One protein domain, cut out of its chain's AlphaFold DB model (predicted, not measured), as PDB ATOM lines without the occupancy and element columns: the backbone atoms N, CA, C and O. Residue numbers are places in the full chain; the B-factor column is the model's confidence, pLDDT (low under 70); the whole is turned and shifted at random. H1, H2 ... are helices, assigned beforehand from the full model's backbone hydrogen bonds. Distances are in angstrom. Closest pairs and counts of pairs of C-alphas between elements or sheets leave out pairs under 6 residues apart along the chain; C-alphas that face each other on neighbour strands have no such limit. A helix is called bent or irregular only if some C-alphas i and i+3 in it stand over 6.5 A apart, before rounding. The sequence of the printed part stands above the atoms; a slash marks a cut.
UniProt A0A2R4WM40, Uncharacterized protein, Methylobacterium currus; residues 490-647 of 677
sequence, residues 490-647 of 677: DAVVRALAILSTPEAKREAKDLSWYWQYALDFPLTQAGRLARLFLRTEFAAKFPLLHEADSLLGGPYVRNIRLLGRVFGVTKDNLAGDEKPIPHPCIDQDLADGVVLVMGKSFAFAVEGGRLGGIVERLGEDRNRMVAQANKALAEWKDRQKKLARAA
ATOM      1  N   ASP A 490     175.456 181.363 197.431       89.00
ATOM      2  CA  ASP A 490     174.448 182.115 198.175       89.00
ATOM      3  C   ASP A 490     174.301 183.549 197.646       89.00
ATOM      4  O   ASP A 490     173.195 184.094 197.591       89.00
ATOM      5  N   ALA A 491     175.395 184.168 197.192       89.88
ATOM      6  CA  ALA A 491     175.357 185.468 196.526       89.88
ATOM      7  C   ALA A 491     174.615 185.401 195.185       89.88
ATOM      8  O   ALA A 491     173.835 186.304 194.875       89.88
ATOM      9  N   VAL A 492     174.786 184.313 194.425       90.50
ATOM     10  CA  VAL A 492     174.049 184.089 193.173       90.50
ATOM     11  C   VAL A 492     172.553 183.950 193.445       90.50
ATOM     12  O   VAL A 492     171.754 184.608 192.781       90.50
ATOM     13  N   VAL A 493     172.154 183.162 194.448       91.31
ATOM     14  CA  VAL A 493     170.738 183.011 194.826       91.31
ATOM     15  C   VAL A 493     170.127 184.359 195.227       91.31
ATOM     16  O   VAL A 493     169.048 184.707 194.743       91.31
ATOM     17  N   ARG A 494     170.834 185.162 196.035       93.81
ATOM     18  CA  ARG A 494     170.392 186.520 196.406       93.81
ATOM     19  C   ARG A 494     170.251 187.437 195.188       93.81
ATOM     20  O   ARG A 494     169.237 188.119 195.060       93.81
ATOM     21  N   ALA A 495     171.212 187.420 194.265       93.25
ATOM     22  CA  ALA A 495     171.142 188.220 193.042       93.25
ATOM     23  C   ALA A 495     169.932 187.839 192.176       93.25
ATOM     24  O   ALA A 495     169.209 188.709 191.697       93.25
ATOM     25  N   LEU A 496     169.673 186.540 192.003       92.94
ATOM     26  CA  LEU A 496     168.526 186.046 191.239       92.94
ATOM     27  C   LEU A 496     167.192 186.437 191.886       92.94
ATOM     28  O   LEU A 496     166.245 186.774 191.170       92.94
ATOM     29  N   ALA A 497     167.123 186.443 193.220       93.69
ATOM     30  CA  ALA A 497     165.956 186.924 193.951       93.69
ATOM     31  C   ALA A 497     165.704 188.419 193.683       93.69
ATOM     32  O   ALA A 497     164.581 188.782 193.333       93.69
ATOM     33  N   ILE A 498     166.744 189.264 193.740       95.88
ATOM     34  CA  ILE A 498     166.650 190.702 193.421       95.88
ATOM     35  C   ILE A 498     166.169 190.909 191.980       95.88
ATOM     36  O   ILE A 498     165.194 191.626 191.748       95.88
ATOM     37  N   LEU A 499     166.800 190.246 191.004       94.56
ATOM     38  CA  LEU A 499     166.481 190.402 189.577       94.56
ATOM     39  C   LEU A 499     165.082 189.896 189.196       94.56
ATOM     40  O   LEU A 499     164.546 190.279 188.157       94.56
ATOM     41  N   SER A 500     164.474 189.045 190.022       92.81
ATOM     42  CA  SER A 500     163.118 188.536 189.793       92.81
ATOM     43  C   SER A 500     162.023 189.519 190.225       92.81
ATOM     44  O   SER A 500     160.862 189.336 189.844       92.81
ATOM     45  N   THR A 501     162.371 190.566 190.983       96.06
ATOM     46  CA  THR A 501     161.410 191.554 191.493       96.06
ATOM     47  C   THR A 501     160.801 192.419 190.374       96.06
ATOM     48  O   THR A 501     161.459 192.709 189.367       96.06
ATOM     49  N   PRO A 502     159.541 192.874 190.516       94.88
ATOM     50  CA  PRO A 502     158.936 193.838 189.594       94.88
ATOM     51  C   PRO A 502     159.716 195.157 189.494       94.88
ATOM     52  O   PRO A 502     159.738 195.790 188.439       94.88
ATOM     53  N   GLU A 503     160.355 195.583 190.579       95.12
ATOM     54  CA  GLU A 503     161.181 196.788 190.661       95.12
ATOM     55  C   GLU A 503     162.438 196.643 189.800       95.12
ATOM     56  O   GLU A 503     162.686 197.497 188.950       95.12
ATOM     57  N   ALA A 504     163.162 195.524 189.913       93.44
ATOM     58  CA  ALA A 504     164.326 195.254 189.069       93.44
ATOM     59  C   ALA A 504     163.955 195.144 187.582       93.44
ATOM     60  O   ALA A 504     164.699 195.613 186.721       93.44
ATOM     61  N   LYS A 505     162.777 194.597 187.250       92.81
ATOM     62  CA  LYS A 505     162.267 194.581 185.864       92.81
ATOM     63  C   LYS A 505     161.962 195.980 185.329       92.81
ATOM     64  O   LYS A 505     162.171 196.235 184.144       92.81
ATOM     65  N   ARG A 506     161.479 196.892 186.180       91.88
ATOM     66  CA  ARG A 506     161.292 198.306 185.822       91.88
ATOM     67  C   ARG A 506     162.636 198.999 185.601       91.88
ATOM     68  O   ARG A 506     162.809 199.603 184.549       91.88
ATOM     69  N   GLU A 507     163.600 198.822 186.508       96.56
ATOM     70  CA  GLU A 507     164.966 199.334 186.322       96.56
ATOM     71  C   GLU A 507     165.614 198.788 185.044       96.56
ATOM     72  O   GLU A 507     166.271 199.535 184.324       96.56
ATOM     73  N   ALA A 508     165.403 197.509 184.717       92.19
ATOM     74  CA  ALA A 508     165.909 196.900 183.488       92.19
ATOM     75  C   ALA A 508     165.298 197.544 182.239       92.19
ATOM     76  O   ALA A 508     166.034 197.910 181.321       92.19
ATOM     77  N   LYS A 509     163.981 197.780 182.246       89.56
ATOM     78  CA  LYS A 509     163.289 198.514 181.181       89.56
ATOM     79  C   LYS A 509     163.830 199.930 181.016       89.56
ATOM     80  O   LYS A 509     164.082 200.366 179.892       89.56
ATOM     81  N   ASP A 510     164.051 200.632 182.119       88.94
ATOM     82  CA  ASP A 510     164.606 201.984 182.106       88.94
ATOM     83  C   ASP A 510     166.061 201.990 181.621       88.94
ATOM     84  O   ASP A 510     166.440 202.851 180.826       88.94
ATOM     85  N   LEU A 511     166.864 200.996 182.011       91.06
ATOM     86  CA  LEU A 511     168.230 200.794 181.528       91.06
ATOM     87  C   LEU A 511     168.255 200.511 180.018       91.06
ATOM     88  O   LEU A 511     169.076 201.083 179.297       91.06
ATOM     89  N   SER A 512     167.334 199.680 179.517       85.69
ATOM     90  CA  SER A 512     167.155 199.424 178.083       85.69
ATOM     91  C   SER A 512     166.795 200.706 177.325       85.69
ATOM     92  O   SER A 512     167.384 200.988 176.278       85.69
ATOM     93  N   TRP A 513     165.905 201.542 177.868       84.12
ATOM     94  CA  TRP A 513     165.614 202.865 177.306       84.12
ATOM     95  C   TRP A 513     166.821 203.802 177.345       84.12
ATOM     96  O   TRP A 513     167.076 204.514 176.375       84.12
ATOM     97  N   TYR A 514     167.607 203.768 178.419       86.31
ATOM     98  CA  TYR A 514     168.809 204.589 178.564       86.31
ATOM     99  C   TYR A 514     169.845 204.286 177.477       86.31
ATOM    100  O   TYR A 514     170.432 205.196 176.891       86.31
ATOM    101  N   TRP A 515     170.024 203.002 177.158       87.56
ATOM    102  CA  TRP A 515     170.904 202.558 176.079       87.56
ATOM    103  C   TRP A 515     170.349 202.806 174.677       87.56
ATOM    104  O   TRP A 515     171.115 202.714 173.720       87.56
ATOM    105  N   GLN A 516     169.064 203.143 174.522       81.25
ATOM    106  CA  GLN A 516     168.475 203.377 173.201       81.25
ATOM    107  C   GLN A 516     169.215 204.486 172.444       81.25
ATOM    108  O   GLN A 516     169.533 204.313 171.275       81.25
ATOM    109  N   TYR A 517     169.614 205.561 173.129       75.62
ATOM    110  CA  TYR A 517     170.398 206.636 172.513       75.62
ATOM    111  C   TYR A 517     171.772 206.182 172.004       75.62
ATOM    112  O   TYR A 517     172.270 206.723 171.020       75.62
ATOM    113  N   ALA A 518     172.398 205.204 172.662       78.12
ATOM    114  CA  ALA A 518     173.656 204.625 172.199       78.12
ATOM    115  C   ALA A 518     173.470 203.554 171.125       78.12
ATOM    116  O   ALA A 518     174.414 203.320 170.392       78.12
ATOM    117  N   LEU A 519     172.300 202.927 170.997       75.88
ATOM    118  CA  LEU A 519     171.995 202.115 169.813       75.88
ATOM    119  C   LEU A 519     171.711 202.992 168.597       75.88
ATOM    120  O   LEU A 519     172.123 202.669 167.495       75.88
ATOM    121  N   ASP A 520     171.034 204.118 168.804       65.12
ATOM    122  CA  ASP A 520     170.734 205.051 167.723       65.12
ATOM    123  C   ASP A 520     172.016 205.745 167.211       65.12
ATOM    124  O   ASP A 520     172.117 206.084 166.032       65.12
ATOM    125  N   PHE A 521     173.006 205.959 168.092       73.31
ATOM    126  CA  PHE A 521     174.262 206.644 167.768       73.31
ATOM    127  C   PHE A 521     175.469 206.040 168.511       73.31
ATOM    128  O   PHE A 521     176.061 206.694 169.384       73.31
ATOM    129  N   PRO A 522     175.895 204.810 168.190       79.88
ATOM    130  CA  PRO A 522     176.902 204.111 168.984       79.88
ATOM    131  C   PRO A 522     178.258 204.817 168.956       79.88
ATOM    132  O   PRO A 522     178.873 205.008 170.002       79.88
ATOM    133  N   LEU A 523     178.681 205.338 167.803       79.94
ATOM    134  CA  LEU A 523     179.968 206.025 167.667       79.94
ATOM    135  C   LEU A 523     180.053 207.345 168.454       79.94
ATOM    136  O   LEU A 523     181.154 207.797 168.755       79.94
ATOM    137  N   THR A 524     178.923 207.969 168.813       78.44
ATOM    138  CA  THR A 524     178.924 209.273 169.507       78.44
ATOM    139  C   THR A 524     178.417 209.215 170.944       78.44
ATOM    140  O   THR A 524     178.870 210.005 171.774       78.44
ATOM    141  N   GLN A 525     177.500 208.299 171.263       84.88
ATOM    142  CA  GLN A 525     176.851 208.235 172.575       84.88
ATOM    143  C   GLN A 525     177.317 207.052 173.421       84.88
ATOM    144  O   GLN A 525     177.308 207.171 174.647       84.88
ATOM    145  N   ALA A 526     177.776 205.946 172.825       87.88
ATOM    146  CA  ALA A 526     178.115 204.744 173.590       87.88
ATOM    147  C   ALA A 526     179.259 204.982 174.580       87.88
ATOM    148  O   ALA A 526     179.124 204.663 175.759       87.88
ATOM    149  N   GLY A 527     180.344 205.632 174.145       90.94
ATOM    150  CA  GLY A 527     181.452 205.997 175.034       90.94
ATOM    151  C   GLY A 527     181.027 206.960 176.146       90.94
ATOM    152  O   GLY A 527     181.435 206.811 177.297       90.94
ATOM    153  N   ARG A 528     180.144 207.918 175.835       89.00
ATOM    154  CA  ARG A 528     179.628 208.884 176.815       89.00
ATOM    155  C   ARG A 528     178.777 208.201 177.886       89.00
ATOM    156  O   ARG A 528     178.976 208.477 179.068       89.00
ATOM    157  N   LEU A 529     177.865 207.318 177.481       90.00
ATOM    158  CA  LEU A 529     177.007 206.560 178.393       90.00
ATOM    159  C   LEU A 529     177.799 205.529 179.203       90.00
ATOM    160  O   LEU A 529     177.592 205.413 180.409       90.00
ATOM    161  N   ALA A 530     178.776 204.859 178.591       93.44
ATOM    162  CA  ALA A 530     179.688 203.979 179.314       93.44
ATOM    163  C   ALA A 530     180.439 204.735 180.408       93.44
ATOM    164  O   ALA A 530     180.448 204.315 181.561       93.44
ATOM    165  N   ARG A 531     181.026 205.889 180.070       93.06
ATOM    166  CA  ARG A 531     181.725 206.744 181.035       93.06
ATOM    167  C   ARG A 531     180.819 207.155 182.192       93.06
ATOM    168  O   ARG A 531     181.232 207.089 183.344       93.06
ATOM    169  N   LEU A 532     179.599 207.570 181.879       90.19
ATOM    170  CA  LEU A 532     178.591 207.988 182.847       90.19
ATOM    171  C   LEU A 532     178.283 206.870 183.859       90.19
ATOM    172  O   LEU A 532     178.375 207.085 185.068       90.19
ATOM    173  N   PHE A 533     178.051 205.647 183.381       92.00
ATOM    174  CA  PHE A 533     177.844 204.487 184.251       92.00
ATOM    175  C   PHE A 533     179.077 204.077 185.051       92.00
ATOM    176  O   PHE A 533     178.933 203.659 186.198       92.00
ATOM    177  N   LEU A 534     180.282 204.258 184.507       91.62
ATOM    178  CA  LEU A 534     181.528 203.982 185.226       91.62
ATOM    179  C   LEU A 534     181.856 205.018 186.312       91.62
ATOM    180  O   LEU A 534     182.618 204.692 187.219       91.62
ATOM    181  N   ARG A 535     181.310 206.240 186.242       86.06
ATOM    182  CA  ARG A 535     181.577 207.303 187.227       86.06
ATOM    183  C   ARG A 535     180.851 207.122 188.547       86.06
ATOM    184  O   ARG A 535     181.413 207.540 189.550       86.06
ATOM    185  N   THR A 536     179.616 206.616 188.523       81.12
ATOM    186  CA  THR A 536     178.730 206.330 189.684       81.12
ATOM    187  C   THR A 536     177.261 206.232 189.268       81.12
ATOM    188  O   THR A 536     176.454 205.694 190.023       81.12
ATOM    189  N   GLU A 537     176.881 206.711 188.074       86.06
ATOM    190  CA  GLU A 537     175.459 206.808 187.714       86.06
ATOM    191  C   GLU A 537     174.742 205.461 187.636       86.06
ATOM    192  O   GLU A 537     173.537 205.428 187.856       86.06
ATOM    193  N   PHE A 538     175.448 204.356 187.369       90.81
ATOM    194  CA  PHE A 538     174.809 203.039 187.372       90.81
ATOM    195  C   PHE A 538     174.269 202.685 188.763       90.81
ATOM    196  O   PHE A 538     173.094 202.366 188.892       90.81
ATOM    197  N   ALA A 539     175.088 202.851 189.805       91.81
ATOM    198  CA  ALA A 539     174.679 202.615 191.187       91.81
ATOM    199  C   ALA A 539     173.580 203.585 191.647       91.81
ATOM    200  O   ALA A 539     172.675 203.196 192.376       91.81
ATOM    201  N   ALA A 540     173.643 204.847 191.208       92.94
ATOM    202  CA  ALA A 540     172.680 205.869 191.613       92.94
ATOM    203  C   ALA A 540     171.312 205.735 190.921       92.94
ATOM    204  O   ALA A 540     170.287 206.012 191.538       92.94
ATOM    205  N   LYS A 541     171.285 205.362 189.634       90.88
ATOM    206  CA  LYS A 541     170.049 205.269 188.836       90.88
ATOM    207  C   LYS A 541     169.424 203.880 188.839       90.88
ATOM    208  O   LYS A 541     168.216 203.789 188.656       90.88
ATOM    209  N   PHE A 542     170.232 202.837 189.017       96.19
ATOM    210  CA  PHE A 542     169.801 201.441 188.954       96.19
ATOM    211  C   PHE A 542     170.338 200.657 190.163       96.19
ATOM    212  O   PHE A 542     171.175 199.762 190.002       96.19
ATOM    213  N   PRO A 543     169.943 201.038 191.393       96.50
ATOM    214  CA  PRO A 543     170.498 200.467 192.616       96.50
ATOM    215  C   PRO A 543     170.280 198.952 192.720       96.50
ATOM    216  O   PRO A 543     171.216 198.247 193.094       96.50
ATOM    217  N   LEU A 544     169.108 198.433 192.330       96.56
ATOM    218  CA  LEU A 544     168.821 196.995 192.405       96.56
ATOM    219  C   LEU A 544     169.645 196.209 191.384       96.56
ATOM    220  O   LEU A 544     170.212 195.159 191.696       96.56
ATOM    221  N   LEU A 545     169.755 196.734 190.161       95.88
ATOM    222  CA  LEU A 545     170.601 196.139 189.125       95.88
ATOM    223  C   LEU A 545     172.084 196.177 189.502       95.88
ATOM    224  O   LEU A 545     172.816 195.234 189.201       95.88
ATOM    225  N   HIS A 546     172.533 197.245 190.161       96.19
ATOM    226  CA  HIS A 546     173.907 197.380 190.626       96.19
ATOM    227  C   HIS A 546     174.236 196.427 191.781       96.19
ATOM    228  O   HIS A 546     175.310 195.818 191.780       96.19
ATOM    229  N   GLU A 547     173.326 196.271 192.741       95.81
ATOM    230  CA  GLU A 547     173.464 195.317 193.843       95.81
ATOM    231  C   GLU A 547     173.534 193.882 193.312       95.81
ATOM    232  O   GLU A 547     174.473 193.147 193.627       95.81
ATOM    233  N   ALA A 548     172.604 193.509 192.427       94.44
ATOM    234  CA  ALA A 548     172.609 192.202 191.786       94.44
ATOM    235  C   ALA A 548     173.885 191.968 190.962       94.44
ATOM    236  O   ALA A 548     174.501 190.912 191.084       94.44
ATOM    237  N   ASP A 549     174.333 192.945 190.163       95.44
ATOM    238  CA  ASP A 549     175.594 192.833 189.419       95.44
ATOM    239  C   ASP A 549     176.787 192.632 190.364       95.44
ATOM    240  O   ASP A 549     177.629 191.773 190.116       95.44
ATOM    241  N   SER A 550     176.835 193.356 191.485       94.50
ATOM    242  CA  SER A 550     177.894 193.230 192.492       94.50
ATOM    243  C   SER A 550     177.926 191.836 193.125       94.50
ATOM    244  O   SER A 550     179.000 191.236 193.215       94.50
ATOM    245  N   LEU A 551     176.761 191.281 193.477       92.75
ATOM    246  CA  LEU A 551     176.621 189.909 193.984       92.75
ATOM    247  C   LEU A 551     177.055 188.848 192.959       92.75
ATOM    248  O   LEU A 551     177.609 187.817 193.334       92.75
ATOM    249  N   LEU A 552     176.870 189.116 191.664       91.38
ATOM    250  CA  LEU A 552     177.320 188.252 190.564       91.38
ATOM    251  C   LEU A 552     178.813 188.426 190.216       91.38
ATOM    252  O   LEU A 552     179.303 187.815 189.263       91.38
ATOM    253  N   GLY A 553     179.558 189.259 190.950       90.88
ATOM    254  CA  GLY A 553     180.979 189.536 190.698       90.88
ATOM    255  C   GLY A 553     181.243 190.631 189.653       90.88
ATOM    256  O   GLY A 553     182.352 190.740 189.111       90.88
ATOM    257  N   GLY A 554     180.240 191.449 189.351       92.94
ATOM    258  CA  GLY A 554     180.285 192.599 188.451       92.94
ATOM    259  C   GLY A 554     180.392 192.294 186.948       92.94
ATOM    260  O   GLY A 554     181.152 193.000 186.269       92.94
ATOM    261  N   PRO A 555     179.774 191.233 186.388       90.88
ATOM    262  CA  PRO A 555     179.897 190.909 184.966       90.88
ATOM    263  C   PRO A 555     179.421 192.047 184.051       90.88
ATOM    264  O   PRO A 555     180.078 192.319 183.041       90.88
ATOM    265  N   TYR A 556     178.354 192.759 184.411       92.62
ATOM    266  CA  TYR A 556     177.835 193.875 183.630       92.62
ATOM    267  C   TYR A 556     178.773 195.081 183.677       92.62
ATOM    268  O   TYR A 556     179.176 195.587 182.629       92.62
ATOM    269  N   VAL A 557     179.236 195.499 184.861       93.50
ATOM    270  CA  VAL A 557     180.216 196.594 184.969       93.50
ATOM    271  C   VAL A 557     181.518 196.273 184.215       93.50
ATOM    272  O   VAL A 557     182.134 197.164 183.620       93.50
ATOM    273  N   ARG A 558     181.943 195.000 184.163       93.38
ATOM    274  CA  ARG A 558     183.075 194.571 183.315       93.38
ATOM    275  C   ARG A 558     182.775 194.751 181.822       93.38
ATOM    276  O   ARG A 558     183.667 195.201 181.096       93.38
ATOM    277  N   ASN A 559     181.556 194.448 181.376       91.25
ATOM    278  CA  ASN A 559     181.112 194.684 179.999       91.25
ATOM    279  C   ASN A 559     181.097 196.182 179.673       91.25
ATOM    280  O   ASN A 559     181.661 196.583 178.657       91.25
ATOM    281  N   ILE A 560     180.593 197.030 180.575       93.69
ATOM    282  CA  ILE A 560     180.607 198.489 180.390       93.69
ATOM    283  C   ILE A 560     182.033 199.051 180.348       93.69
ATOM    284  O   ILE A 560     182.321 199.909 179.516       93.69
ATOM    285  N   ARG A 561     182.970 198.547 181.166       93.50
ATOM    286  CA  ARG A 561     184.397 198.927 181.060       93.50
ATOM    287  C   ARG A 561     185.004 198.556 179.715       93.50
ATOM    288  O   ARG A 561     185.831 199.299 179.189       93.50
ATOM    289  N   LEU A 562     184.669 197.384 179.185       89.44
ATOM    290  CA  LEU A 562     185.158 196.965 177.878       89.44
ATOM    291  C   LEU A 562     184.565 197.835 176.768       89.44
ATOM    292  O   LEU A 562     185.327 198.352 175.957       89.44
ATOM    293  N   LEU A 563     183.250 198.049 176.782       90.19
ATOM    294  CA  LEU A 563     182.561 198.940 175.854       90.19
ATOM    295  C   LEU A 563     183.172 200.345 175.913       90.19
ATOM    296  O   LEU A 563     183.563 200.887 174.886       90.19
ATOM    297  N   GLY A 564     183.368 200.895 177.114       91.69
ATOM    298  CA  GLY A 564     184.045 202.173 177.313       91.69
ATOM    299  C   GLY A 564     185.406 202.216 176.619       91.69
ATOM    300  O   GLY A 564     185.656 203.134 175.847       91.69
ATOM    301  N   ARG A 565     186.253 201.194 176.802       91.44
ATOM    302  CA  ARG A 565     187.557 201.109 176.118       91.44
ATOM    303  C   ARG A 565     187.436 201.072 174.594       91.44
ATOM    304  O   ARG A 565     188.200 201.760 173.926       91.44
ATOM    305  N   VAL A 566     186.490 200.302 174.048       89.06
ATOM    306  CA  VAL A 566     186.226 200.236 172.595       89.06
ATOM    307  C   VAL A 566     185.873 201.622 172.043       89.06
ATOM    308  O   VAL A 566     186.349 202.010 170.976       89.06
ATOM    309  N   PHE A 567     185.110 202.397 172.812       91.44
ATOM    310  CA  PHE A 567     184.684 203.747 172.456       91.44
ATOM    311  C   PHE A 567     185.607 204.859 172.987       91.44
ATOM    312  O   PHE A 567     185.200 206.015 173.018       91.44
ATOM    313  N   GLY A 568     186.845 204.543 173.386       89.81
ATOM    314  CA  GLY A 568     187.859 205.549 173.725       89.81
ATOM    315  C   GLY A 568     187.739 206.175 175.116       89.81
ATOM    316  O   GLY A 568     188.300 207.242 175.359       89.81
ATOM    317  N   VAL A 569     187.028 205.541 176.047       90.38
ATOM    318  CA  VAL A 569     187.056 205.905 177.469       90.38
ATOM    319  C   VAL A 569     188.357 205.379 178.081       90.38
ATOM    320  O   VAL A 569     188.574 204.168 178.183       90.38
ATOM    321  N   THR A 570     189.232 206.296 178.477       89.94
ATOM    322  CA  THR A 570     190.515 206.040 179.141       89.94
ATOM    323  C   THR A 570     190.404 206.365 180.627       89.94
ATOM    324  O   THR A 570     189.409 206.930 181.072       89.94
ATOM    325  N   LYS A 571     191.420 206.016 181.426       86.38
ATOM    326  CA  LYS A 571     191.466 206.455 182.832       86.38
ATOM    327  C   LYS A 571     191.507 207.984 182.940       86.38
ATOM    328  O   LYS A 571     190.861 208.537 183.823       86.38
ATOM    329  N   ASP A 572     192.191 208.639 182.007       82.19
ATOM    330  CA  ASP A 572     192.430 210.084 182.032       82.19
ATOM    331  C   ASP A 572     191.159 210.874 181.687       82.19
ATOM    332  O   ASP A 572     190.799 211.824 182.382       82.19
ATOM    333  N   ASN A 573     190.385 210.420 180.692       85.88
ATOM    334  CA  ASN A 573     189.108 211.050 180.340       85.88
ATOM    335  C   ASN A 573     187.908 210.494 181.128       85.88
ATOM    336  O   ASN A 573     186.778 210.981 180.969       85.88
ATOM    337  N   LEU A 574     188.139 209.505 182.007       86.94
ATOM    338  CA  LEU A 574     187.107 208.982 182.895       86.94
ATOM    339  C   LEU A 574     186.634 210.067 183.848       86.94
ATOM    340  O   LEU A 574     185.451 210.066 184.136       86.94
ATOM    341  N   ALA A 575     187.481 211.009 184.276       81.50
ATOM    342  CA  ALA A 575     187.106 212.133 185.143       81.50
ATOM    343  C   ALA A 575     186.885 213.463 184.387       81.50
ATOM    344  O   ALA A 575     186.117 214.298 184.856       81.50
ATOM    345  N   GLY A 576     187.480 213.638 183.200       78.00
ATOM    346  CA  GLY A 576     187.370 214.864 182.391       78.00
ATOM    347  C   GLY A 576     186.135 214.950 181.481       78.00
ATOM    348  O   GLY A 576     185.421 213.971 181.281       78.00
ATOM    349  N   ASP A 577     185.880 216.116 180.888       75.44
ATOM    350  CA  ASP A 577     184.732 216.340 179.986       75.44
ATOM    351  C   ASP A 577     185.021 216.036 178.510       75.44
ATOM    352  O   ASP A 577     184.135 216.141 177.659       75.44
ATOM    353  N   GLU A 578     186.237 215.588 178.201       81.94
ATOM    354  CA  GLU A 578     186.678 215.272 176.843       81.94
ATOM    355  C   GLU A 578     185.743 214.272 176.158       81.94
ATOM    356  O   GLU A 578     185.282 213.306 176.768       81.94
ATOM    357  N   LYS A 579     185.431 214.493 174.880       80.81
ATOM    358  CA  LYS A 579     184.568 213.582 174.123       80.81
ATOM    359  C   LYS A 579     185.343 212.277 173.878       80.81
ATOM    360  O   LYS A 579     186.404 212.344 173.262       80.81
ATOM    361  N   PRO A 580     184.852 211.108 174.329       84.88
ATOM    362  CA  PRO A 580     185.513 209.843 174.033       84.88
ATOM    363  C   PRO A 580     185.430 209.579 172.521       84.88
ATOM    364  O   PRO A 580     184.363 209.730 171.922       84.88
ATOM    365  N   ILE A 581     186.572 209.265 171.904       84.00
ATOM    366  CA  ILE A 581     186.689 209.037 170.458       84.00
ATOM    367  C   ILE A 581     186.900 207.536 170.225       84.00
ATOM    368  O   ILE A 581     187.907 206.996 170.693       84.00
ATOM    369  N   PRO A 582     185.986 206.849 169.515       86.44
ATOM    370  CA  PRO A 582     186.155 205.437 169.195       86.44
ATOM    371  C   PRO A 582     187.427 205.207 168.376       86.44
ATOM    372  O   PRO A 582     187.837 206.059 167.585       86.44
ATOM    373  N   HIS A 583     188.047 204.034 168.528       86.44
ATOM    374  CA  HIS A 583     189.191 203.689 167.686       86.44
ATOM    375  C   HIS A 583     188.757 203.625 166.204       86.44
ATOM    376  O   HIS A 583     187.716 203.031 165.920       86.44
ATOM    377  N   PRO A 584     189.558 204.109 165.231       84.81
ATOM    378  CA  PRO A 584     189.199 204.111 163.802       84.81
ATOM    379  C   PRO A 584     188.932 202.738 163.158       84.81
ATOM    380  O   PRO A 584     188.623 202.662 161.973       84.81
ATOM    381  N   CYS A 585     189.128 201.641 163.896       85.06
ATOM    382  CA  CYS A 585     188.829 200.284 163.431       85.06
ATOM    383  C   CYS A 585     187.417 199.822 163.806       85.06
ATOM    384  O   CYS A 585     187.021 198.740 163.386       85.06
ATOM    385  N   ILE A 586     186.696 200.604 164.611       86.69
ATOM    386  CA  ILE A 586     185.326 200.322 165.022       86.69
ATOM    387  C   ILE A 586     184.396 200.969 163.999       86.69
ATOM    388  O   ILE A 586     184.233 202.187 163.990       86.69
ATOM    389  N   ASP A 587     183.840 200.153 163.108       81.81
ATOM    390  CA  ASP A 587     182.787 200.584 162.191       81.81
ATOM    391  C   ASP A 587     181.410 200.567 162.872       81.81
ATOM    392  O   ASP A 587     181.264 200.138 164.019       81.81
ATOM    393  N   GLN A 588     180.401 201.079 162.167       77.62
ATOM    394  CA  GLN A 588     179.037 201.193 162.677       77.62
ATOM    395  C   GLN A 588     178.438 199.826 163.049       77.62
ATOM    396  O   GLN A 588     177.851 199.704 164.120       77.62
ATOM    397  N   ASP A 589     178.642 198.789 162.229       66.75
ATOM    398  CA  ASP A 589     178.083 197.451 162.468       66.75
ATOM    399  C   ASP A 589     178.675 196.811 163.737       66.75
ATOM    400  O   ASP A 589     177.954 196.248 164.567       66.75
ATOM    401  N   LEU A 590     179.995 196.928 163.931       79.69
ATOM    402  CA  LEU A 590     180.654 196.476 165.152       79.69
ATOM    403  C   LEU A 590     180.229 197.323 166.356       79.69
ATOM    404  O   LEU A 590     180.048 196.783 167.446       79.69
ATOM    405  N   ALA A 591     180.057 198.631 166.172       79.81
ATOM    406  CA  ALA A 591     179.610 199.534 167.221       79.81
ATOM    407  C   ALA A 591     178.194 199.174 167.711       79.81
ATOM    408  O   ALA A 591     177.990 199.037 168.918       79.81
ATOM    409  N   ASP A 592     177.257 198.933 166.791       73.00
ATOM    410  CA  ASP A 592     175.892 198.487 167.089       73.00
ATOM    411  C   ASP A 592     175.895 197.136 167.811       73.00
ATOM    412  O   ASP A 592     175.256 196.979 168.856       73.00
ATOM    413  N   GLY A 593     176.678 196.175 167.308       75.50
ATOM    414  CA  GLY A 593     176.842 194.863 167.934       75.50
ATOM    415  C   GLY A 593     177.380 194.960 169.363       75.50
ATOM    416  O   GLY A 593     176.818 194.365 170.282       75.50
ATOM    417  N   VAL A 594     178.421 195.767 169.580       85.12
ATOM    418  CA  VAL A 594     179.024 195.985 170.901       85.12
ATOM    419  C   VAL A 594     178.040 196.649 171.863       85.12
ATOM    420  O   VAL A 594     177.929 196.202 173.004       85.12
ATOM    421  N   VAL A 595     177.308 197.684 171.438       86.69
ATOM    422  CA  VAL A 595     176.324 198.362 172.299       86.69
ATOM    423  C   VAL A 595     175.163 197.440 172.646       86.69
ATOM    424  O   VAL A 595     174.770 197.361 173.812       86.69
ATOM    425  N   LEU A 596     174.639 196.703 171.670       83.44
ATOM    426  CA  LEU A 596     173.550 195.759 171.892       83.44
ATOM    427  C   LEU A 596     173.963 194.662 172.882       83.44
ATOM    428  O   LEU A 596     173.261 194.406 173.861       83.44
ATOM    429  N   VAL A 597     175.125 194.051 172.649       83.12
ATOM    430  CA  VAL A 597     175.589 192.872 173.387       83.12
ATOM    431  C   VAL A 597     176.178 193.234 174.750       83.12
ATOM    432  O   VAL A 597     175.941 192.524 175.720       83.12
ATOM    433  N   MET A 598     176.922 194.333 174.884       84.88
ATOM    434  CA  MET A 598     177.533 194.708 176.167       84.88
ATOM    435  C   MET A 598     176.693 195.703 176.974       84.88
ATOM    436  O   MET A 598     176.802 195.718 178.197       84.88
ATOM    437  N   GLY A 599     175.871 196.527 176.317       82.62
ATOM    438  CA  GLY A 599     175.040 197.545 176.964       82.62
ATOM    439  C   GLY A 599     173.666 197.029 177.401       82.62
ATOM    440  O   GLY A 599     173.267 197.273 178.541       82.62
ATOM    441  N   LYS A 600     172.954 196.289 176.534       84.38
ATOM    442  CA  LYS A 600     171.557 195.867 176.782       84.38
ATOM    443  C   LYS A 600     171.351 194.427 177.248       84.38
ATOM    444  O   LYS A 600     170.289 194.134 177.790       84.38
ATOM    445  N   SER A 601     172.321 193.531 177.070       81.06
ATOM    446  CA  SER A 601     172.164 192.097 177.390       81.06
ATOM    447  C   SER A 601     171.687 191.833 178.820       81.06
ATOM    448  O   SER A 601     170.832 190.973 179.031       81.06
ATOM    449  N   PHE A 602     172.166 192.618 179.789       87.38
ATOM    450  CA  PHE A 602     171.724 192.516 181.178       87.38
ATOM    451  C   PHE A 602     170.254 192.922 181.351       87.38
ATOM    452  O   PHE A 602     169.479 192.163 181.926       87.38
ATOM    453  N   ALA A 603     169.836 194.049 180.764       83.81
ATOM    454  CA  ALA A 603     168.442 194.496 180.792       83.81
ATOM    455  C   ALA A 603     167.496 193.468 180.147       83.81
ATOM    456  O   ALA A 603     166.492 193.088 180.744       83.81
ATOM    457  N   PHE A 604     167.853 192.934 178.974       84.25
ATOM    458  CA  PHE A 604     167.035 191.933 178.283       84.25
ATOM    459  C   PHE A 604     166.916 190.609 179.039       84.25
ATOM    460  O   PHE A 604     165.853 189.984 179.018       84.25
ATOM    461  N   ALA A 605     167.984 190.169 179.711       83.12
ATOM    462  CA  ALA A 605     167.938 188.969 180.538       83.12
ATOM    463  C   ALA A 605     166.947 189.132 181.703       83.12
ATOM    464  O   ALA A 605     166.176 188.212 181.980       83.12
ATOM    465  N   VAL A 606     166.925 190.312 182.329       87.00
ATOM    466  CA  VAL A 606     166.038 190.635 183.455       87.00
ATOM    467  C   VAL A 606     164.588 190.823 183.000       87.00
ATOM    468  O   VAL A 606     163.688 190.181 183.540       87.00
ATOM    469  N   GLU A 607     164.348 191.623 181.957       83.31
ATOM    470  CA  GLU A 607     163.013 191.838 181.376       83.31
ATOM    471  C   GLU A 607     162.371 190.526 180.909       83.31
ATOM    472  O   GLU A 607     161.203 190.258 181.187       83.31
ATOM    473  N   GLY A 608     163.153 189.685 180.226       80.88
ATOM    474  CA  GLY A 608     162.698 188.405 179.692       80.88
ATOM    475  C   GLY A 608     162.632 187.275 180.720       80.88
ATOM    476  O   GLY A 608     162.296 186.156 180.337       80.88
ATOM    477  N   GLY A 609     163.003 187.520 181.984       84.44
ATOM    478  CA  GLY A 609     163.053 186.497 183.035       84.44
ATOM    479  C   GLY A 609     164.069 185.374 182.779       84.44
ATOM    480  O   GLY A 609     163.986 184.309 183.387       84.44
ATOM    481  N   ARG A 610     165.038 185.579 181.880       87.88
ATOM    482  CA  ARG A 610     166.054 184.582 181.505       87.88
ATOM    483  C   ARG A 610     167.266 184.715 182.419       87.88
ATOM    484  O   ARG A 610     168.340 185.135 181.988       87.88
ATOM    485  N   LEU A 611     167.086 184.373 183.691       89.00
ATOM    486  CA  LEU A 611     168.104 184.598 184.721       89.00
ATOM    487  C   LEU A 611     169.061 183.408 184.921       89.00
ATOM    488  O   LEU A 611     170.206 183.601 185.318       89.00
ATOM    489  N   GLY A 612     168.647 182.177 184.596       86.31
ATOM    490  CA  GLY A 612     169.499 180.990 184.763       86.31
ATOM    491  C   GLY A 612     170.693 181.008 183.808       86.31
ATOM    492  O   GLY A 612     170.478 181.048 182.600       86.31
ATOM    493  N   GLY A 613     171.925 181.003 184.320       85.94
ATOM    494  CA  GLY A 613     173.152 181.091 183.514       85.94
ATOM    495  C   GLY A 613     173.506 182.507 183.027       85.94
ATOM    496  O   GLY A 613     174.111 182.676 181.967       85.94
ATOM    497  N   ILE A 614     173.029 183.553 183.717       87.62
ATOM    498  CA  ILE A 614     173.229 184.953 183.299       87.62
ATOM    499  C   ILE A 614     174.708 185.366 183.290       87.62
ATOM    500  O   ILE A 614     175.123 186.118 182.411       87.62
ATOM    501  N   VAL A 615     175.516 184.852 184.223       85.81
ATOM    502  CA  VAL A 615     176.947 185.180 184.330       85.81
ATOM    503  C   VAL A 615     177.718 184.591 183.155       85.81
ATOM    504  O   VAL A 615     178.510 185.291 182.521       85.81
ATOM    505  N   GLU A 616     177.448 183.327 182.836       87.38
ATOM    506  CA  GLU A 616     178.043 182.595 181.724       87.38
ATOM    507  C   GLU A 616     177.710 183.288 180.404       87.38
ATOM    508  O   GLU A 616     178.625 183.644 179.665       87.38
ATOM    509  N   ARG A 617     176.430 183.604 180.160       82.81
ATOM    510  CA  ARG A 617     175.999 184.309 178.941       82.81
ATOM    511  C   ARG A 617     176.654 185.677 178.782       82.81
ATOM    512  O   ARG A 617     177.197 185.964 177.721       82.81
ATOM    513  N   LEU A 618     176.661 186.507 179.831       82.81
ATOM    514  CA  LEU A 618     177.329 187.814 179.782       82.81
ATOM    515  C   LEU A 618     178.839 187.674 179.525       82.81
ATOM    516  O   LEU A 618     179.441 188.541 178.885       82.81
ATOM    517  N   GLY A 619     179.453 186.597 180.022       81.75
ATOM    518  CA  GLY A 619     180.846 186.245 179.768       81.75
ATOM    519  C   GLY A 619     181.108 185.800 178.327       81.75
ATOM    520  O   GLY A 619     182.062 186.278 177.713       81.75
ATOM    521  N   GLU A 620     180.269 184.923 177.778       83.38
ATOM    522  CA  GLU A 620     180.327 184.453 176.388       83.38
ATOM    523  C   GLU A 620     180.148 185.607 175.401       83.38
ATOM    524  O   GLU A 620     180.972 185.797 174.502       83.38
ATOM    525  N   ASP A 621     179.129 186.434 175.628       77.88
ATOM    526  CA  ASP A 621     178.834 187.644 174.865       77.88
ATOM    527  C   ASP A 621     180.031 188.600 174.851       77.88
ATOM    528  O   ASP A 621     180.475 189.054 173.787       77.88
ATOM    529  N   ARG A 622     180.629 188.844 176.024       85.75
ATOM    530  CA  ARG A 622     181.860 189.633 176.148       85.75
ATOM    531  C   ARG A 622     182.985 189.033 175.315       85.75
ATOM    532  O   ARG A 622     183.613 189.751 174.539       85.75
ATOM    533  N   ASN A 623     183.256 187.740 175.469       85.31
ATOM    534  CA  ASN A 623     184.361 187.070 174.785       85.31
ATOM    535  C   ASN A 623     184.184 187.110 173.260       85.31
ATOM    536  O   ASN A 623     185.139 187.390 172.532       85.31
ATOM    537  N   ARG A 624     182.951 186.921 172.776       82.50
ATOM    538  CA  ARG A 624     182.597 187.036 171.359       82.50
ATOM    539  C   ARG A 624     182.869 188.438 170.814       82.50
ATOM    540  O   ARG A 624     183.494 188.568 169.762       82.50
ATOM    541  N   MET A 625     182.443 189.482 171.523       86.31
ATOM    542  CA  MET A 625     182.674 190.865 171.090       86.31
ATOM    543  C   MET A 625     184.157 191.259 171.154       86.31
ATOM    544  O   MET A 625     184.643 191.942 170.255       86.31
ATOM    545  N   VAL A 626     184.909 190.788 172.159       81.75
ATOM    546  CA  VAL A 626     186.374 190.962 172.213       81.75
ATOM    547  C   VAL A 626     187.036 190.340 170.986       81.75
ATOM    548  O   VAL A 626     187.888 190.972 170.362       81.75
ATOM    549  N   ALA A 627     186.638 189.122 170.610       83.69
ATOM    550  CA  ALA A 627     187.180 188.450 169.433       83.69
ATOM    551  C   ALA A 627     186.898 189.240 168.142       83.69
ATOM    552  O   ALA A 627     187.801 189.414 167.321       83.69
ATOM    553  N   GLN A 628     185.684 189.778 167.984       78.25
ATOM    554  CA  GLN A 628     185.324 190.619 166.838       78.25
ATOM    555  C   GLN A 628     186.114 191.935 166.800       78.25
ATOM    556  O   GLN A 628     186.665 192.282 165.757       78.25
ATOM    557  N   ALA A 629     186.246 192.629 167.934       77.19
ATOM    558  CA  ALA A 629     187.022 193.866 168.018       77.19
ATOM    559  C   ALA A 629     188.514 193.640 167.719       77.19
ATOM    560  O   ALA A 629     189.126 194.409 166.975       77.19
ATOM    561  N   ASN A 630     189.094 192.550 168.228       85.00
ATOM    562  CA  ASN A 630     190.479 192.175 167.937       85.00
ATOM    563  C   ASN A 630     190.685 191.845 166.454       85.00
ATOM    564  O   ASN A 630     191.691 192.255 165.871       85.00
ATOM    565  N   LYS A 631     189.726 191.150 165.830       87.69
ATOM    566  CA  LYS A 631     189.741 190.881 164.389       87.69
ATOM    567  C   LYS A 631     189.716 192.184 163.582       87.69
ATOM    568  O   LYS A 631     190.590 192.387 162.741       87.69
ATOM    569  N   ALA A 632     188.792 193.096 163.890       77.38
ATOM    570  CA  ALA A 632     188.686 194.391 163.216       77.38
ATOM    571  C   ALA A 632     189.965 195.235 163.368       77.38
ATOM    572  O   ALA A 632     190.444 195.848 162.410       77.38
ATOM    573  N   LEU A 633     190.579 195.219 164.557       82.31
ATOM    574  CA  LEU A 633     191.856 195.885 164.809       82.31
ATOM    575  C   LEU A 633     192.998 195.285 163.973       82.31
ATOM    576  O   LEU A 633     193.811 196.032 163.424       82.31
ATOM    577  N   ALA A 634     193.071 193.956 163.857       86.94
ATOM    578  CA  ALA A 634     194.081 193.282 163.043       86.94
ATOM    579  C   ALA A 634     193.934 193.631 161.551       86.94
ATOM    580  O   ALA A 634     194.914 194.003 160.903       86.94
ATOM    581  N   GLU A 635     192.708 193.600 161.027       85.00
ATOM    582  CA  GLU A 635     192.400 193.983 159.643       85.00
ATOM    583  C   GLU A 635     192.710 195.458 159.365       85.00
ATOM    584  O   GLU A 635     193.204 195.815 158.292       85.00
ATOM    585  N   TRP A 636     192.447 196.345 160.327       88.50
ATOM    586  CA  TRP A 636     192.812 197.755 160.221       88.50
ATOM    587  C   TRP A 636     194.335 197.951 160.188       88.50
ATOM    588  O   TRP A 636     194.834 198.668 159.320       88.50
ATOM    589  N   LYS A 637     195.091 197.271 161.062       88.19
ATOM    590  CA  LYS A 637     196.566 197.329 161.062       88.19
ATOM    591  C   LYS A 637     197.158 196.836 159.740       88.19
ATOM    592  O   LYS A 637     198.087 197.455 159.221       88.19
ATOM    593  N   ASP A 638     196.609 195.767 159.163       88.62
ATOM    594  CA  ASP A 638     197.037 195.270 157.851       88.62
ATOM    595  C   ASP A 638     196.756 196.286 156.730       88.62
ATOM    596  O   ASP A 638     197.627 196.561 155.898       88.62
ATOM    597  N   ARG A 639     195.582 196.931 156.748       85.88
ATOM    598  CA  ARG A 639     195.252 198.027 155.821       85.88
ATOM    599  C   ARG A 639     196.229 199.197 155.941       85.88
ATOM    600  O   ARG A 639     196.736 199.657 154.919       85.88
ATOM    601  N   GLN A 640     196.555 199.638 157.157       89.94
ATOM    602  CA  GLN A 640     197.538 200.707 157.375       89.94
ATOM    603  C   GLN A 640     198.928 200.320 156.860       89.94
ATOM    604  O   GLN A 640     199.579 201.107 156.175       89.94
ATOM    605  N   LYS A 641     199.361 199.075 157.088       90.88
ATOM    606  CA  LYS A 641     200.628 198.558 156.551       90.88
ATOM    607  C   LYS A 641     200.646 198.552 155.017       90.88
ATOM    608  O   LYS A 641     201.666 198.886 154.417       90.88
ATOM    609  N   LYS A 642     199.531 198.196 154.372       88.75
ATOM    610  CA  LYS A 642     199.379 198.245 152.906       88.75
ATOM    611  C   LYS A 642     199.432 199.677 152.372       88.75
ATOM    612  O   LYS A 642     200.126 199.912 151.388       88.75
ATOM    613  N   LEU A 643     198.761 200.621 153.034       84.56
ATOM    614  CA  LEU A 643     198.794 202.042 152.670       84.56
ATOM    615  C   LEU A 643     200.196 202.637 152.830       84.56
ATOM    616  O   LEU A 643     200.682 203.285 151.910       84.56
ATOM    617  N   ALA A 644     200.885 202.341 153.933       87.06
ATOM    618  CA  ALA A 644     202.266 202.765 154.149       87.06
ATOM    619  C   ALA A 644     203.211 202.204 153.070       87.06
ATOM    620  O   ALA A 644     204.031 202.934 152.522       87.06
ATOM    621  N   ARG A 645     203.050 200.927 152.690       89.38
ATOM    622  CA  ARG A 645     203.798 200.322 151.572       89.38
ATOM    623  C   ARG A 645     203.486 200.980 150.230       89.38
ATOM    624  O   ARG A 645     204.390 201.136 149.419       89.38
ATOM    625  N   ALA A 646     202.230 201.341 149.980       82.31
ATOM    626  CA  ALA A 646     201.835 202.033 148.758       82.31
ATOM    627  C   ALA A 646     202.404 203.459 148.701       82.31
ATOM    628  O   ALA A 646     202.836 203.886 147.638       82.31
ATOM    629  N   ALA A 647     202.449 204.162 149.837       82.31
ATOM    630  CA  ALA A 647     203.040 205.493 149.954       82.31
ATOM    631  C   ALA A 647     204.573 205.476 149.827       82.31
ATOM    632  O   ALA A 647     205.145 206.402 149.266       82.31
TER     633      ALA A 647
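AT A GLANCE: This is residues 490 to 647 of the 677 residues of an uncharacterized protein of Methylobacterium currus (UniProt A0A2R4WM40). Five helices, H2, H3, H5, H7 and H8, stand side by side in an up-and-down bundle, and H4 with H1 beside it crosses one end. H8 is far longer than the rest of the bundle, and its residues 638 to 647 stick out as an arm; short H6 packs on H3, followed by a long loop. The printed part has 158 residues with eight named helices, H1 to H8 in chain order, and no named strand: all helix. It is compact, with a radius of gyration of the C-alphas of 16.7 A, yet elongated, spanning 60 by 32 by 25 A.

HOW THE PARTS SIT: The longest helix, H8, residues 614 to 647, forms a hairpin with H7, residues 588 to 607: they touch through residues 614 to 629 of H8, run opposite ways at a shallow tilt of 6 degrees, and their closest C-alphas, of Val 594 and Met 625, are 6.3 A apart. H8 also touches H5, residues 555 to 566, the same way at 11 degrees, a shallow tilt, closest at the C-alphas of Asn 559 and Arg 622, 6.4 A. H7 touches H2, residues 502 to 520, opposite ways at a shallow 9 degrees, with the C-alphas of Ala 508 and Ala 603 closest at 4.4 A. The hub is H3, residues 522 to 541, touching five helices. H2 and H3 form a hairpin, with the C-alphas of Ala 518 and Ala 526 closest at 4.7 A. H3 touches H5 at a steep tilt of 36 degrees, only just steep, opposite ways, with the C-alphas of Ala 530 and Gly 564 closest at 5.1 A. Residues 531 to 535 of H3 touch H6, residues 571 to 575; the closest C-alphas, of Arg 531 and Leu 574, are 6.1 A apart. H4, residues 543 to 551, is about perpendicular to H2, at 86 degrees, and touches it, with the C-alphas of Ala 504 and Leu 544 closest at 5.9 A. H4 touches H1, residues 490 to 499, opposite ways at a shallow 23 degrees, with the C-alphas of Ala 495 and Ala 548 closest at 4.4 A. H8 is apart from H1, H2, H3, H4 and H6. Every O i to N i+4 pair is within hydrogen-bond range in H1, H4, H5 and H8, against 13 of 15 in H2, 10 of 16 in H3, 13 of 16 in H7 and 0 of 1 in H6, where 1 of 2 O i to N i+3 pairs is.

IN THESE COORDINATES: H1 begins at C-alpha 490, (174.448, 182.115, 198.175). H2 is 27.3 A long, H3 21.0 A, H5 16.7 A and H7 26.3 A. Three are irregular: H2 only just, C-alphas 514 and 517 being 6.6 A apart; H3, with 8.0 A between C-alphas 535 and 538; and H7, with 7.4 A between C-alphas 599 and 602. H8 runs 49.2 A, from C-alpha 614 to C-alpha 647 at (203.040, 205.493, 149.954).

THE WHOLE: The two C-alphas farthest apart, of Asp 490 and Ala 647, are 60.7 A apart. The printed part has no cut. The one long link, residues 576 to 587, joins H6 to H7. Mean pLDDT of the printed part is 86.9; residues 520 and 589 are under 70.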